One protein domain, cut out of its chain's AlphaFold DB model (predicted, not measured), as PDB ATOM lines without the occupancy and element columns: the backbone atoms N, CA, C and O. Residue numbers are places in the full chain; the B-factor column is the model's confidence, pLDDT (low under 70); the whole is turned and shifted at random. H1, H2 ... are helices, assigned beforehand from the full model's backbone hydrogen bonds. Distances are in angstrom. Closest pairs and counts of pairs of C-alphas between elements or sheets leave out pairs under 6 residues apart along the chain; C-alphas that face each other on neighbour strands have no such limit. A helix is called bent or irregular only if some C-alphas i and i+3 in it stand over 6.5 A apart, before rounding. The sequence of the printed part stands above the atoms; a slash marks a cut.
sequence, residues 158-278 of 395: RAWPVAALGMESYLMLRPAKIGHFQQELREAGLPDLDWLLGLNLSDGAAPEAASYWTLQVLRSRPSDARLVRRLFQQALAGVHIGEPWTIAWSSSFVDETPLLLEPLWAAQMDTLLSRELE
ATOM      1  N   ARG A 158     148.325 173.927 152.616       97.44
ATOM      2  CA  ARG A 158     147.496 173.372 153.699       97.44
ATOM      3  C   ARG A 158     147.821 174.080 155.013       97.44
ATOM      4  O   ARG A 158     148.972 174.421 155.258       97.44
ATOM      5  N   ALA A 159     146.837 174.318 155.873       97.06
ATOM      6  CA  ALA A 159     147.007 175.141 157.072       97.06
ATOM      7  C   ALA A 159     147.748 174.418 158.218       97.06
ATOM      8  O   ALA A 159     148.476 175.052 158.989       97.06
ATOM      9  N   TRP A 160     147.600 173.093 158.325       97.69
ATOM     10  CA  TRP A 160     148.167 172.299 159.423       97.69
ATOM     11  C   TRP A 160     149.709 172.342 159.545       97.69
ATOM     12  O   TRP A 160     150.178 172.430 160.678       97.69
ATOM     13  N   PRO A 161     150.540 172.353 158.474       97.88
ATOM     14  CA  PRO A 161     151.999 172.418 158.596       97.88
ATOM     15  C   PRO A 161     152.463 173.726 159.247       97.88
ATOM     16  O   PRO A 161     153.406 173.729 160.037       97.88
ATOM     17  N   VAL A 162     151.770 174.834 158.956       97.69
ATOM     18  CA  VAL A 162     152.036 176.149 159.560       97.69
ATOM     19  C   VAL A 162     151.745 176.118 161.054       97.69
ATOM     20  O   VAL A 162     152.593 176.502 161.862       97.69
ATOM     21  N   ALA A 163     150.562 175.624 161.421       97.69
ATOM     22  CA  ALA A 163     150.140 175.513 162.808       97.69
ATOM     23  C   ALA A 163     151.038 174.541 163.602       97.69
ATOM     24  O   ALA A 163     151.475 174.862 164.707       97.69
ATOM     25  N   ALA A 164     151.395 173.399 163.008       97.75
ATOM     26  CA  ALA A 164     152.260 172.395 163.616       97.75
ATOM     27  C   ALA A 164     153.687 172.910 163.856       97.75
ATOM     28  O   ALA A 164     154.215 172.736 164.954       97.75
ATOM     29  N   LEU A 165     154.305 173.572 162.868       97.94
ATOM     30  CA  LEU A 165     155.658 174.127 163.006       97.94
ATOM     31  C   LEU A 165     155.704 175.273 164.027       97.94
ATOM     32  O   LEU A 165     156.639 175.345 164.832       97.94
ATOM     33  N   GLY A 166     154.687 176.142 164.022       97.12
ATOM     34  CA  GLY A 166     154.549 177.226 164.993       97.12
ATOM     35  C   GLY A 166     154.451 176.699 166.424       97.12
ATOM     36  O   GLY A 166     155.217 177.119 167.296       97.12
ATOM     37  N   MET A 167     153.568 175.723 166.645       96.69
ATOM     38  CA  MET A 167     153.371 175.096 167.949       96.69
ATOM     39  C   MET A 167     154.589 174.271 168.389       96.69
ATOM     40  O   MET A 167     155.006 174.381 169.539       96.69
ATOM     41  N   GLU A 168     155.237 173.508 167.497       94.88
ATOM     42  CA  GLU A 168     156.477 172.788 167.829       94.88
ATOM     43  C   GLU A 168     157.583 173.757 168.270       94.88
ATOM     44  O   GLU A 168     158.243 173.543 169.292       94.88
ATOM     45  N   SER A 169     157.767 174.849 167.525       91.88
ATOM     46  CA  SER A 169     158.775 175.864 167.841       91.88
ATOM     47  C   SER A 169     158.504 176.514 169.196       91.88
ATOM     48  O   SER A 169     159.438 176.713 169.976       91.88
ATOM     49  N   TYR A 170     157.235 176.791 169.503       93.69
ATOM     50  CA  TYR A 170     156.801 177.335 170.786       93.69
ATOM     51  C   TYR A 170     156.988 176.350 171.949       93.69
ATOM     52  O   TYR A 170     157.607 176.708 172.953       93.69
ATOM     53  N   LEU A 171     156.525 175.105 171.822       89.56
ATOM     54  CA  LEU A 171     156.636 174.091 172.874       89.56
ATOM     55  C   LEU A 171     158.086 173.711 173.166       89.56
ATOM     56  O   LEU A 171     158.411 173.385 174.303       89.56
ATOM     57  N   MET A 172     158.990 173.841 172.193       81.81
ATOM     58  CA  MET A 172     160.423 173.691 172.452       81.81
ATOM     59  C   MET A 172     161.002 174.803 173.334       81.81
ATOM     60  O   MET A 172     161.930 174.551 174.098       81.81
ATOM     61  N   LEU A 173     160.451 176.017 173.260       78.62
ATOM     62  CA  LEU A 173     160.828 177.149 174.116       78.62
ATOM     63  C   LEU A 173     160.060 177.161 175.448       78.62
ATOM     64  O   LEU A 173     160.485 177.808 176.413       78.62
ATOM     65  N   ARG A 174     158.903 176.489 175.503       79.12
ATOM     66  CA  ARG A 174     158.022 176.386 176.676       79.12
ATOM     67  C   ARG A 174     157.522 174.944 176.903       79.12
ATOM     68  O   ARG A 174     156.310 174.725 176.878       79.12
ATOM     69  N   PRO A 175     158.403 173.971 177.220       75.69
ATOM     70  CA  PRO A 175     157.997 172.567 177.364       75.69
ATOM     71  C   PRO A 175     156.936 172.341 178.443       75.69
ATOM     72  O   PRO A 175     156.055 171.507 178.273       75.69
ATOM     73  N   ALA A 176     156.943 173.145 179.513       74.00
ATOM     74  CA  ALA A 176     155.953 173.083 180.592       74.00
ATOM     75  C   ALA A 176     154.496 173.280 180.120       74.00
ATOM     76  O   ALA A 176     153.561 172.929 180.834       74.00
ATOM     77  N   LYS A 177     154.279 173.844 178.923       81.50
ATOM     78  CA  LYS A 177     152.941 174.040 178.355       81.50
ATOM     79  C   LYS A 177     152.409 172.824 177.596       81.50
ATOM     80  O   LYS A 177     151.225 172.814 177.280       81.50
ATOM     81  N   ILE A 178     153.218 171.791 177.348       85.50
ATOM     82  CA  ILE A 178     152.795 170.633 176.548       85.50
ATOM     83  C   ILE A 178     151.571 169.920 177.142       85.50
ATOM     84  O   ILE A 178     150.636 169.615 176.410       85.50
ATOM     85  N   GLY A 179     151.530 169.749 178.470       84.38
ATOM     86  CA  GLY A 179     150.399 169.119 179.156       84.38
ATOM     87  C   GLY A 179     149.113 169.946 179.079       84.38
ATOM     88  O   GLY A 179     148.028 169.381 179.012       84.38
ATOM     89  N   HIS A 180     149.220 171.279 179.016       84.69
ATOM     90  CA  HIS A 180     148.059 172.154 178.842       84.69
ATOM     91  C   HIS A 180     147.411 171.955 177.466       84.69
ATOM     92  O   HIS A 180     146.217 171.692 177.407       84.69
ATOM     93  N   PHE A 181     148.192 171.980 176.379       87.44
ATOM     94  CA  PHE A 181     147.657 171.757 175.023       87.44
ATOM     95  C   PHE A 181     147.231 170.312 174.770       87.44
ATOM     96  O   PHE A 181     146.346 170.056 173.959       87.44
ATOM     97  N   GLN A 182     147.859 169.350 175.450       90.31
ATOM     98  CA  GLN A 182     147.390 167.968 175.462       90.31
ATOM     99  C   GLN A 182     145.981 167.885 176.058       90.31
ATOM    100  O   GLN A 182     145.103 167.273 175.460       90.31
ATOM    101  N   GLN A 183     145.764 168.521 177.213       86.19
ATOM    102  CA  GLN A 183     144.472 168.525 177.888       86.19
ATOM    103  C   GLN A 183     143.406 169.289 177.093       86.19
ATOM    104  O   GLN A 183     142.306 168.779 176.930       86.19
ATOM    105  N   GLU A 184     143.753 170.449 176.532       87.00
ATOM    106  CA  GLU A 184     142.861 171.231 175.667       87.00
ATOM    107  C   GLU A 184     142.348 170.398 174.483       87.00
ATOM    108  O   GLU A 184     141.153 170.392 174.202       87.00
ATOM    109  N   LEU A 185     143.227 169.629 173.827       91.81
ATOM    110  CA  LEU A 185     142.815 168.763 172.724       91.81
ATOM    111  C   LEU A 185     141.950 167.582 173.188       91.81
ATOM    112  O   LEU A 185     141.013 167.207 172.487       91.81
ATOM    113  N   ARG A 186     142.231 167.000 174.361       89.81
ATOM    114  CA  ARG A 186     141.374 165.946 174.931       89.81
ATOM    115  C   ARG A 186     139.964 166.468 175.228       89.81
ATOM    116  O   ARG A 186     139.001 165.747 175.003       89.81
ATOM    117  N   GLU A 187     139.853 167.696 175.731       88.69
ATOM    118  CA  GLU A 187     138.574 168.331 176.072       88.69
ATOM    119  C   GLU A 187     137.791 168.770 174.830       88.69
ATOM    120  O   GLU A 187     136.580 168.569 174.769       88.69
ATOM    121  N   ALA A 188     138.474 169.333 173.830       89.19
ATOM    122  CA  ALA A 188     137.860 169.751 172.572       89.19
ATOM    123  C   ALA A 188     137.459 168.567 171.673       89.19
ATOM    124  O   ALA A 188     136.566 168.703 170.837       89.19
ATOM    125  N   GLY A 189     138.108 167.414 171.848       90.38
ATOM    126  CA  GLY A 189     137.969 166.254 170.979       90.38
ATOM    127  C   GLY A 189     138.857 166.335 169.736       90.38
ATOM    128  O   GLY A 189     139.399 167.384 169.376       90.38
ATOM    129  N   LEU A 190     139.031 165.188 169.078       93.56
ATOM    130  CA  LEU A 190     139.788 165.113 167.831       93.56
ATOM    131  C   LEU A 190     138.966 165.724 166.682       93.56
ATOM    132  O   LEU A 190     137.793 165.372 166.541       93.56
ATOM    133  N   PRO A 191     139.549 166.616 165.858       94.50
ATOM    134  CA  PRO A 191     138.892 167.069 164.639       94.50
ATOM    135  C   PRO A 191     138.830 165.941 163.602       94.50
ATOM    136  O   PRO A 191     139.621 165.000 163.658       94.50
ATOM    137  N   ASP A 192     137.938 166.096 162.625       95.12
ATOM    138  CA  ASP A 192     137.928 165.282 161.407       95.12
ATOM    139  C   ASP A 192     139.279 165.407 160.680       95.12
ATOM    140  O   ASP A 192     139.788 166.518 160.456       95.12
ATOM    141  N   LEU A 193     139.896 164.260 160.380       95.31
ATOM    142  CA  LEU A 193     141.257 164.233 159.843       95.31
ATOM    143  C   LEU A 193     141.312 164.763 158.407       95.31
ATOM    144  O   LEU A 193     142.251 165.485 158.064       95.31
ATOM    145  N   ASP A 194     140.331 164.419 157.574       95.38
ATOM    146  CA  ASP A 194     140.277 164.855 156.175       95.38
ATOM    147  C   ASP A 194     140.126 166.379 156.097       95.38
ATOM    148  O   ASP A 194     140.883 167.057 155.400       95.38
ATOM    149  N   TRP A 195     139.261 166.953 156.933       96.31
ATOM    150  CA  TRP A 195     139.139 168.397 157.094       96.31
ATOM    151  C   TRP A 195     140.459 169.045 157.534       96.31
ATOM    152  O   TRP A 195     140.883 170.042 156.943       96.31
ATOM    153  N   LEU A 196     141.141 168.487 158.542       96.94
ATOM    154  CA  LEU A 196     142.401 169.043 159.048       96.94
ATOM    155  C   LEU A 196     143.500 169.046 157.971       96.94
ATOM    156  O   LEU A 196     144.253 170.018 157.844       96.94
ATOM    157  N   LEU A 197     143.599 167.960 157.202       96.81
ATOM    158  CA  LEU A 197     144.579 167.803 156.127       96.81
ATOM    159  C   LEU A 197     144.200 168.592 154.864       96.81
ATOM    160  O   LEU A 197     145.092 168.977 154.100       96.81
ATOM    161  N   GLY A 198     142.908 168.856 154.661       96.06
ATOM    162  CA  GLY A 198     142.338 169.569 153.521       96.06
ATOM    163  C   GLY A 198     142.179 171.074 153.693       96.06
ATOM    164  O   GLY A 198     142.128 171.774 152.683       96.06
ATOM    165  N   LEU A 199     142.175 171.616 154.909       96.62
ATOM    166  CA  LEU A 199     142.009 173.055 155.125       96.62
ATOM    167  C   LEU A 199     143.143 173.858 154.463       96.62
ATOM    168  O   LEU A 199     144.313 173.701 154.823       96.62
ATOM    169  N   ASN A 200     142.813 174.743 153.515       96.12
ATOM    170  CA  ASN A 200     143.788 175.672 152.943       96.12
ATOM    171  C   ASN A 200     144.041 176.842 153.899       96.12
ATOM    172  O   ASN A 200     143.150 177.301 154.612       96.12
ATOM    173  N   LEU A 201     145.255 177.384 153.857       92.75
ATOM    174  CA  LEU A 201     145.666 178.531 154.657       92.75
ATOM    175  C   LEU A 201     144.876 179.808 154.319       92.75
ATOM    176  O   LEU A 201     144.753 180.684 155.176       92.75
ATOM    177  N   SER A 202     144.358 179.927 153.091       91.56
ATOM    178  CA  SER A 202     143.457 181.016 152.684       91.56
ATOM    179  C   SER A 202     142.091 180.954 153.359       91.56
ATOM    180  O   SER A 202     141.474 181.995 153.569       91.56
ATOM    181  N   ASP A 203     141.635 179.748 153.692       91.88
ATOM    182  CA  ASP A 203     140.261 179.490 154.126       91.88
ATOM    183  C   ASP A 203     140.142 179.556 155.653       91.88
ATOM    184  O   ASP A 203     139.069 179.815 156.195       91.88
ATOM    185  N   GLY A 204     141.255 179.366 156.368       90.31
ATOM    186  CA  GLY A 204     141.303 179.514 157.815       90.31
ATOM    187  C   GLY A 204     142.612 179.050 158.442       90.31
ATOM    188  O   GLY A 204     143.534 178.567 157.783       90.31
ATOM    189  N   ALA A 205     142.694 179.200 159.763       90.38
ATOM    190  CA  ALA A 205     143.775 178.633 160.557       90.38
ATOM    191  C   ALA A 205     143.381 177.237 161.057       90.38
ATOM    192  O   ALA A 205     142.294 177.054 161.602       90.38
ATOM    193  N   ALA A 206     144.284 176.265 160.910       93.75
ATOM    194  CA  ALA A 206     144.114 174.949 161.514       93.75
ATOM    195  C   ALA A 206     144.292 175.024 163.046       93.75
ATOM    196  O   ALA A 206     145.127 175.807 163.514       93.75
ATOM    197  N   PRO A 207     143.583 174.191 163.834       94.62
ATOM    198  CA  PRO A 207     143.775 174.118 165.279       94.62
ATOM    199  C   PRO A 207     145.220 173.732 165.619       94.62
ATOM    200  O   PRO A 207     145.721 172.692 165.176       94.62
ATOM    201  N   GLU A 208     145.908 174.566 166.401       93.75
ATOM    202  CA  GLU A 208     147.352 174.425 166.622       93.75
ATOM    203  C   GLU A 208     147.714 173.148 167.389       93.75
ATOM    204  O   GLU A 208     148.637 172.435 166.992       93.75
ATOM    205  N   ALA A 209     146.956 172.816 168.442       93.44
ATOM    206  CA  ALA A 209     147.174 171.601 169.223       93.44
ATOM    207  C   ALA A 209     146.977 170.334 168.372       93.44
ATOM    208  O   ALA A 209     147.855 169.471 168.343       93.44
ATOM    209  N   ALA A 210     145.873 170.245 167.618       95.44
ATOM    210  CA  ALA A 210     145.603 169.104 166.740       95.44
ATOM    211  C   ALA A 210     146.664 168.961 165.640       95.44
ATOM    212  O   ALA A 210     147.131 167.854 165.370       95.44
ATOM    213  N   SER A 211     147.102 170.078 165.051       96.62
ATOM    214  CA  SER A 211     148.148 170.088 164.022       96.62
ATOM    215  C   SER A 211     149.495 169.611 164.570       96.62
ATOM    216  O   SER A 211     150.167 168.789 163.946       96.62
ATOM    217  N   TYR A 212     149.882 170.079 165.763       95.75
ATOM    218  CA  TYR A 212     151.103 169.640 166.440       95.75
ATOM    219  C   TYR A 212     151.094 168.138 166.723       95.75
ATOM    220  O   TYR A 212     152.049 167.443 166.378       95.75
ATOM    221  N   TRP A 213     150.020 167.625 167.326       94.94
ATOM    222  CA  TRP A 213     149.918 166.206 167.658       94.94
ATOM    223  C   TRP A 213     149.814 165.327 166.408       94.94
ATOM    224  O   TRP A 213     150.457 164.284 166.360       94.94
ATOM    225  N   THR A 214     149.144 165.792 165.351       95.38
ATOM    226  CA  THR A 214     149.140 165.121 164.039       95.38
ATOM    227  C   THR A 214     150.549 165.013 163.460       95.38
ATOM    228  O   THR A 214     150.931 163.950 162.978       95.38
ATOM    229  N   LEU A 215     151.375 166.058 163.583       95.12
ATOM    230  CA  LEU A 215     152.792 165.981 163.216       95.12
ATOM    231  C   LEU A 215     153.570 164.985 164.098       95.12
ATOM    232  O   LEU A 215     154.462 164.300 163.597       95.12
ATOM    233  N   GLN A 216     153.244 164.860 165.389       92.69
ATOM    234  CA  GLN A 216     153.851 163.834 166.251       92.69
ATOM    235  C   GLN A 216     153.440 162.414 165.841       92.69
ATOM    236  O   GLN A 216     154.288 161.525 165.851       92.69
ATOM    237  N   VAL A 217     152.186 162.204 165.426       92.38
ATOM    238  CA  VAL A 217     151.720 160.927 164.863       92.38
ATOM    239  C   VAL A 217     152.413 160.637 163.533       92.38
ATOM    240  O   VAL A 217     152.902 159.535 163.327       92.38
ATOM    241  N   LEU A 218     152.558 161.630 162.652       90.25
ATOM    242  CA  LEU A 218     153.334 161.471 161.418       90.25
ATOM    243  C   LEU A 218     154.772 161.035 161.697       90.25
ATOM    244  O   LEU A 218     155.337 160.297 160.903       90.25
ATOM    245  N   ARG A 219     155.362 161.479 162.810       88.19
ATOM    246  CA  ARG A 219     156.718 161.114 163.245       88.19
ATOM    247  C   ARG A 219     156.789 159.816 164.043       88.19
ATOM    248  O   ARG A 219     157.901 159.359 164.323       88.19
ATOM    249  N   SER A 220     155.661 159.251 164.469       81.31
ATOM    250  CA  SER A 220     155.665 157.975 165.172       81.31
ATOM    251  C   SER A 220     155.990 156.847 164.188       81.31
ATOM    252  O   SER A 220     155.864 156.984 162.965       81.31
ATOM    253  N   ARG A 221     156.485 155.721 164.713       64.12
ATOM    254  CA  ARG A 221     156.716 154.538 163.875       64.12
ATOM    255  C   ARG A 221     155.376 154.121 163.257       64.12
ATOM    256  O   ARG A 221     154.398 154.057 164.000       64.12
ATOM    257  N   PRO A 222     155.330 153.832 161.945       60.09
ATOM    258  CA  PRO A 222     156.446 153.387 161.099       60.09
ATOM    259  C   PRO A 222     157.158 154.457 160.238       60.09
ATOM    260  O   PRO A 222     158.039 154.108 159.455       60.09
ATOM    261  N   SER A 223     156.834 155.745 160.351       66.62
ATOM    262  CA  SER A 223     157.336 156.752 159.404       66.62
ATOM    263  C   SER A 223     158.839 157.061 159.543       66.62
ATOM    264  O   SER A 223     159.309 157.462 160.608       66.62
ATOM    265  N   ASP A 224     159.592 156.970 158.440       78.94
ATOM    266  CA  ASP A 224     160.956 157.519 158.342       78.94
ATOM    267  C   ASP A 224     160.920 159.055 158.170       78.94
ATOM    268  O   ASP A 224     160.001 159.618 157.573       78.94
ATOM    269  N   ALA A 225     161.957 159.754 158.634       85.19
ATOM    270  CA  ALA A 225     162.106 161.205 158.523       85.19
ATOM    271  C   ALA A 225     161.976 161.710 157.073       85.19
ATOM    272  O   ALA A 225     161.454 162.800 156.834       85.19
ATOM    273  N   ARG A 226     162.404 160.904 156.091       88.12
ATOM    274  CA  ARG A 226     162.250 161.207 154.658       88.12
ATOM    275  C   ARG A 226     160.789 161.230 154.214       88.12
ATOM    276  O   ARG A 226     160.419 162.066 153.393       88.12
ATOM    277  N   LEU A 227     159.970 160.320 154.739       88.50
ATOM    278  CA  LEU A 227     158.541 160.274 154.446       88.50
ATOM    279  C   LEU A 227     157.838 161.489 155.050       88.50
ATOM    280  O   LEU A 227     157.115 162.177 154.337       88.50
ATOM    281  N   VAL A 228     158.104 161.786 156.327       92.44
ATOM    282  CA  VAL A 228     157.525 162.958 157.007       92.44
ATOM    283  C   VAL A 228     157.842 164.231 156.232       92.44
ATOM    284  O   VAL A 228     156.939 165.013 155.955       92.44
ATOM    285  N   ARG A 229     159.101 164.406 155.811       93.69
ATOM    286  CA  ARG A 229     159.515 165.527 154.960       93.69
ATOM    287  C   ARG A 229     158.702 165.598 153.667       93.69
ATOM    288  O   ARG A 229     158.153 166.649 153.357       93.69
ATOM    289  N   ARG A 230     158.590 164.484 152.937       93.25
ATOM    290  CA  ARG A 230     157.852 164.430 151.666       93.25
ATOM    291  C   ARG A 230     156.383 164.813 151.840       93.25
ATOM    292  O   ARG A 230     155.884 165.624 151.069       93.25
ATOM    293  N   LEU A 231     155.708 164.254 152.845       94.69
ATOM    294  CA  LEU A 231     154.306 164.569 153.139       94.69
ATOM    295  C   LEU A 231     154.153 166.044 153.539       94.69
ATOM    296  O   LEU A 231     153.260 166.730 153.051       94.69
ATOM    297  N   PHE A 232     155.068 166.568 154.359       96.06
ATOM    298  CA  PHE A 232     155.073 167.981 154.738       96.06
ATOM    299  C   PHE A 232     155.216 168.894 153.510       96.06
ATOM    300  O   PHE A 232     154.435 169.825 153.338       96.06
ATOM    301  N   GLN A 233     156.149 168.598 152.603       95.62
ATOM    302  CA  GLN A 233     156.344 169.353 151.360       95.62
ATOM    303  C   GLN A 233     155.153 169.243 150.401       95.62
ATOM    304  O   GLN A 233     154.762 170.241 149.804       95.62
ATOM    305  N   GLN A 234     154.537 168.065 150.280       95.81
ATOM    306  CA  GLN A 234     153.307 167.885 149.502       95.81
ATOM    307  C   GLN A 234     152.177 168.776 150.034       95.81
ATOM    308  O   GLN A 234     151.514 169.451 149.249       95.81
ATOM    309  N   ALA A 235     152.017 168.865 151.355       97.12
ATOM    310  CA  ALA A 235     151.052 169.771 151.971       97.12
ATOM    311  C   ALA A 235     151.361 171.257 151.674       97.12
ATOM    312  O   ALA A 235     150.444 172.047 151.450       97.12
ATOM    313  N   LEU A 236     152.640 171.647 151.598       96.69
ATOM    314  CA  LEU A 236     153.051 173.004 151.192       96.69
ATOM    315  C   LEU A 236     152.850 173.293 149.701       96.69
ATOM    316  O   LEU A 236     152.676 174.453 149.325       96.69
ATOM    317  N   ALA A 237     152.859 172.258 148.864       95.19
ATOM    318  CA  ALA A 237     152.472 172.335 147.457       95.19
ATOM    319  C   ALA A 237     150.942 172.351 147.262       95.19
ATOM    320  O   ALA A 237     150.466 172.390 146.130       95.19
ATOM    321  N   GLY A 238     150.168 172.287 148.352       94.88
ATOM    322  CA  GLY A 238     148.708 172.245 148.329       94.88
ATOM    323  C   GLY A 238     148.115 170.880 147.994       94.88
ATOM    324  O   GLY A 238     146.934 170.774 147.676       94.88
ATOM    325  N   VAL A 239     148.894 169.805 148.090       95.69
ATOM    326  CA  VAL A 239     148.403 168.436 147.893       95.69
ATOM    327  C   VAL A 239     147.750 167.932 149.182       95.69
ATOM    328  O   VAL A 239     148.256 168.165 150.280       95.69
ATOM    329  N   HIS A 240     146.610 167.249 149.059       95.25
ATOM    330  CA  HIS A 240     145.999 166.534 150.177       95.25
ATOM    331  C   HIS A 240     146.793 165.257 150.473       95.25
ATOM    332  O   HIS A 240     146.975 164.423 149.587       95.25
ATOM    333  N   ILE A 241     147.280 165.095 151.704       94.75
ATOM    334  CA  ILE A 241     148.232 164.019 152.023       94.75
ATOM    335  C   ILE A 241     147.579 162.729 152.529       94.75
ATOM    336  O   ILE A 241     148.305 161.778 152.799       94.75
ATOM    337  N   GLY A 242     146.247 162.666 152.644       92.50
ATOM    338  CA  GLY A 242     145.544 161.494 153.183       92.50
ATOM    339  C   GLY A 242     145.882 160.193 152.446       92.50
ATOM    340  O   GLY A 242     146.327 159.226 153.061       92.50
ATOM    341  N   GLU A 243     145.770 160.172 151.117       89.44
ATOM    342  CA  GLU A 243     146.124 158.992 150.315       89.44
ATOM    343  C   GLU A 243     147.636 158.674 150.361       89.44
ATOM    344  O   GLU A 243     147.979 157.545 150.728       89.44
ATOM    345  N   PRO A 244     148.563 159.627 150.103       89.81
ATOM    346  CA  PRO A 244     150.001 159.388 150.259       89.81
ATOM    347  C   PRO A 244     150.409 158.856 151.639       89.81
ATOM    348  O   PRO A 244     151.291 158.001 151.736       89.81
ATOM    349  N   TRP A 245     149.772 159.343 152.706       90.56
ATOM    350  CA  TRP A 245     150.009 158.877 154.068       90.56
ATOM    351  C   TRP A 245     149.471 157.456 154.268       90.56
ATOM    352  O   TRP A 245     150.201 156.597 154.763       90.56
ATOM    353  N   THR A 246     148.254 157.172 153.801       87.94
ATOM    354  CA  THR A 246     147.649 155.831 153.859       87.94
ATOM    355  C   THR A 246     148.541 154.787 153.189       87.94
ATOM    356  O   THR A 246     148.836 153.760 153.795       87.94
ATOM    357  N   ILE A 247     149.028 155.069 151.975       84.88
ATOM    358  CA  ILE A 247     149.928 154.179 151.221       84.88
ATOM    359  C   ILE A 247     151.225 153.926 151.999       84.88
ATOM    360  O   ILE A 247     151.728 152.803 152.061       84.88
ATOM    361  N   ALA A 248     151.786 154.973 152.602       81.38
ATOM    362  CA  ALA A 248     153.038 154.848 153.327       81.38
ATOM    363  C   ALA A 248     152.886 154.034 154.623       81.38
ATOM    364  O   ALA A 248     153.744 153.209 154.937       81.38
ATOM    365  N   TRP A 249     151.781 154.211 155.346       80.38
ATOM    366  CA  TRP A 249     151.481 153.414 156.531       80.38
ATOM    367  C   TRP A 249     151.139 151.967 156.194       80.38
ATOM    368  O   TRP A 249     151.715 151.078 156.811       80.38
ATOM    369  N   SER A 250     150.302 151.703 155.186       76.25
ATOM    370  CA  SER A 250     149.946 150.332 154.799       76.25
ATOM    371  C   SER A 250     151.160 149.518 154.346       76.25
ATOM    372  O   SER A 250     151.292 148.365 154.733       76.25
ATOM    373  N   SER A 251     152.118 150.134 153.643       69.69
ATOM    374  CA  SER A 251     153.370 149.467 153.247       69.69
ATOM    375  C   SER A 251     154.240 148.986 154.420       69.69
ATOM    376  O   SER A 251     155.160 148.194 154.226       69.69
ATOM    377  N   SER A 252     153.953 149.458 155.637       66.75
ATOM    378  CA  SER A 252     154.665 149.072 156.856       66.75
ATOM    379  C   SER A 252     154.013 147.901 157.603       66.75
ATOM    380  O   SER A 252     154.633 147.357 158.516       66.75
ATOM    381  N   PHE A 253     152.796 147.495 157.219       63.56
ATOM    382  CA  PHE A 253     152.057 146.377 157.810       63.56
ATOM    383  C   PHE A 253     151.879 145.289 156.744       63.56
ATOM    384  O   PHE A 253     151.125 145.449 155.792       63.56
ATOM    385  N   VAL A 254     152.640 144.199 156.870       55.94
ATOM    386  CA  VAL A 254     152.867 143.227 155.783       55.94
ATOM    387  C   VAL A 254     151.641 142.355 155.455       55.94
ATOM    388  O   VAL A 254     151.580 141.854 154.341       55.94
ATOM    389  N   ASP A 255     150.641 142.225 156.336       53.66
ATOM    390  CA  ASP A 255     149.555 141.237 156.161       53.66
ATOM    391  C   ASP A 255     148.172 141.671 156.704       53.66
ATOM    392  O   ASP A 255     147.309 140.831 156.967       53.66
ATOM    393  N   GLU A 256     147.910 142.969 156.879       53.56
ATOM    394  CA  GLU A 256     146.627 143.434 157.429       53.56
ATOM    395  C   GLU A 256     145.723 144.075 156.366       53.56
ATOM    396  O   GLU A 256     146.174 144.778 155.461       53.56
ATOM    397  N   THR A 257     144.416 143.811 156.483       55.56
ATOM    398  CA  THR A 257     143.328 144.485 155.754       55.56
ATOM    399  C   THR A 257     143.622 145.984 155.642       55.56
ATOM    400  O   THR A 257     144.028 146.554 156.652       55.56
ATOM    401  N   PRO A 258     143.420 146.652 154.486       56.94
ATOM    402  CA  PRO A 258     143.688 148.083 154.364       56.94
ATOM    403  C   PRO A 258     142.915 148.854 155.436       56.94
ATOM    404  O   PRO A 258     141.694 148.996 155.376       56.94
ATOM    405  N   LEU A 259     143.646 149.299 156.453       65.62
ATOM    406  CA  LEU A 259     143.110 150.060 157.564       65.62
ATOM    407  C   LEU A 259     142.895 151.494 157.084       65.62
ATOM    408  O   LEU A 259     143.780 152.110 156.489       65.62
ATOM    409  N   LEU A 260     141.694 152.013 157.328       80.88
ATOM    410  CA  LEU A 260     141.376 153.408 157.054       80.88
ATOM    411  C   LEU A 260     142.301 154.306 157.891       80.88
ATOM    412  O   LEU A 260     142.550 154.032 159.069       80.88
ATOM    413  N   LEU A 261     142.804 155.382 157.281       87.38
ATOM    414  CA  LEU A 261     143.781 156.277 157.906       87.38
ATOM    415  C   LEU A 261     143.259 156.910 159.196       87.38
ATOM    416  O   LEU A 261     143.994 157.009 160.172       87.38
ATOM    417  N   GLU A 262     141.999 157.335 159.206       91.25
ATOM    418  CA  GLU A 262     141.426 158.075 160.326       91.25
ATOM    419  C   GLU A 262     141.306 157.242 161.615       91.25
ATOM    420  O   GLU A 262     141.816 157.698 162.638       91.25
ATOM    421  N   PRO A 263     140.778 156.000 161.606       89.56
ATOM    422  CA  PRO A 263     140.844 155.118 162.774       89.56
ATOM    423  C   PRO A 263     142.268 154.870 163.287       89.56
ATOM    424  O   PRO A 263     142.495 154.855 164.496       89.56
ATOM    425  N   LEU A 264     143.239 154.701 162.383       87.19
ATOM    426  CA  LEU A 264     144.642 154.516 162.761       87.19
ATOM    427  C   LEU A 264     145.226 155.767 163.415       87.19
ATOM    428  O   LEU A 264     145.880 155.683 164.456       87.19
ATOM    429  N   TRP A 265     144.985 156.930 162.814       91.75
ATOM    430  CA  TRP A 265     145.399 158.213 163.359       91.75
ATOM    431  C   TRP A 265     144.764 158.447 164.727       91.75
ATOM    432  O   TRP A 265     145.489 158.757 165.666       91.75
ATOM    433  N   ALA A 266     143.461 158.209 164.878       92.44
ATOM    434  CA  ALA A 266     142.756 158.360 166.146       92.44
ATOM    435  C   ALA A 266     143.321 157.434 167.237       92.44
ATOM    436  O   ALA A 266     143.549 157.885 168.356       92.44
ATOM    437  N   ALA A 267     143.636 156.175 166.916       89.75
ATOM    438  CA  ALA A 267     144.257 155.243 167.863       89.75
ATOM    439  C   ALA A 267     145.677 155.677 168.285       89.75
ATOM    440  O   ALA A 267     146.060 155.565 169.454       89.75
ATOM    441  N   GLN A 268     146.470 156.211 167.349       90.00
ATOM    442  CA  GLN A 268     147.792 156.768 167.659       90.00
ATOM    443  C   GLN A 268     147.691 158.061 168.471       90.00
ATOM    444  O   GLN A 268     148.464 158.255 169.411       90.00
ATOM    445  N   MET A 269     146.731 158.925 168.142       92.25
ATOM    446  CA  MET A 269     146.415 160.121 168.913       92.25
ATOM    447  C   MET A 269     146.029 159.741 170.335       92.25
ATOM    448  O   MET A 269     146.616 160.288 171.256       92.25
ATOM    449  N   ASP A 270     145.150 158.761 170.539       91.44
ATOM    450  CA  ASP A 270     144.789 158.268 171.873       91.44
ATOM    451  C   ASP A 270     146.010 157.724 172.631       91.44
ATOM    452  O   ASP A 270     146.241 158.064 173.789       91.44
ATOM    453  N   THR A 271     146.894 156.985 171.958       89.75
ATOM    454  CA  THR A 271     148.146 156.494 172.560       89.75
ATOM    455  C   THR A 271     149.092 157.627 172.973       89.75
ATOM    456  O   THR A 271     149.748 157.547 174.010       89.75
ATOM    457  N   LEU A 272     149.225 158.681 172.165       88.75
ATOM    458  CA  LEU A 272     150.068 159.834 172.495       88.75
ATOM    459  C   LEU A 272     149.425 160.698 173.574       88.75
ATOM    460  O   LEU A 272     150.095 161.126 174.515       88.75
ATOM    461  N   LEU A 273     148.126 160.935 173.439       89.31
ATOM    462  CA  LEU A 273     147.360 161.765 174.334       89.31
ATOM    463  C   LEU A 273     147.094 161.063 175.650       89.31
ATOM    464  O   LEU A 273     146.886 161.792 176.592       89.31
ATOM    465  N   SER A 274     147.143 159.743 175.795       85.75
ATOM    466  CA  SER A 274     146.978 159.053 177.088       85.75
ATOM    467  C   SER A 274     148.245 159.060 177.949       85.75
ATOM    468  O   SER A 274     148.166 158.839 179.155       85.75
ATOM    469  N   ARG A 275     149.414 159.376 177.372       80.44
ATOM    470  CA  ARG A 275     150.674 159.461 178.125       80.44
ATOM    471  C   ARG A 275     150.609 160.583 179.150       80.44
ATOM    472  O   ARG A 275     150.350 161.737 178.804       80.44
ATOM    473  N   GLU A 276     150.929 160.262 180.396       66.56
ATOM    474  CA  GLU A 276     151.320 161.271 181.370       66.56
ATOM    475  C   GLU A 276     152.686 161.808 180.954       66.56
ATOM    476  O   GLU A 276     153.724 161.182 181.165       66.56
ATOM    477  N   LEU A 277     152.692 162.954 180.277       65.94
ATOM    478  CA  LEU A 277     153.934 163.672 180.045       65.94
ATOM    479  C   LEU A 277     154.458 164.106 181.413       65.94
ATOM    480  O   LEU A 277     153.708 164.683 182.203       65.94
ATOM    481  N   GLU A 278     155.734 163.843 181.701       55.47
ATOM    482  CA  GLU A 278     156.399 164.416 182.869       55.47
ATOM    483  C   GLU A 278     156.471 165.934 182.675       55.47
ATOM    484  O   GLU A 278     157.397 166.498 182.093       55.47
TER     485      GLU A 278
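This is residues 158 to 278 of the 395 residues of an uncharacterized protein of Puniceicoccaceae bacterium (UniProt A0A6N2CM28). Look for a cluster of short, crossed helices built round H4, which sits in the middle; H1 crosses it on one side, H7 on another, and H2 packs on it near its first residues. H5 and H6 run side by side, opposite ways, beyond the last residues of H4, and the short H3 lies near the first residues of H1. The printed part has 121 residues with seven named helices, H1 to H7 in order, and no named strand; the class is all helix. It is compact, with a radius of gyration of the C-alphas of 14.1 A and spans of 40, 34 and 25 A.

Begin with H1, residues 159 to 173, and H4, residues 208 to 218: the two hubs touch, about perpendicular at 88 degrees, and their closest C-alphas, of Ala 164 and Tyr 212, are 4.1 A apart. H1 touches H3, residues 193 to 198, with residues 159 to 160 alone; the closest C-alphas are Trp 160 and Leu 197, at 6.6 A. H2, residues 175 to 188, touches H4 with residues 181 to 185 alone, closest at the C-alphas of Phe 181 and Ala 209, 5.8 A. H7, residues 261 to 273, touches H4 about perpendicular at 74 degrees, with the C-alphas of Val 217 and Gln 268 closest at 6.4 A. H5, residues 225 to 236, and H6, residues 242 to 250, form a helical hairpin at a shallow tilt of 13 degrees; they only just touch, with 3 pairs of C-alphas within 8 A, the closest being Leu 231 and Trp 245 at 7.2 A. H1 and H7 are apart. In H3, H4, H5, H6 and H7 each O i to N i+4 pair is within hydrogen-bond range; in H1 it is 10 of 11 and in H2 8 of 10.

Find C-alpha 159 at (147.007, 175.141, 157.072); from there H1 runs 22.0 A to C-alpha 173. H2 follows, 20.9 A long, and is irregular, only just: C-alphas 176 and 179 are 7.0 A apart. After H3, 8.3 A, find H4 from C-alpha 208 at (147.352, 174.425, 166.622), 15.2 A long. H5 is 16.6 A and H6 12.1 A long. H7 runs 17.7 A and ends at C-alpha 273, (147.360, 161.765, 174.334).

The two C-alphas farthest apart, of Leu 173 and Asp 255, are 41.7 A apart. The printed part has no cut, and no link is long. The mean pLDDT of the printed part is 87.3; look for values under 70 at residues 221 to 223, 251 to 259 and 276 to 278.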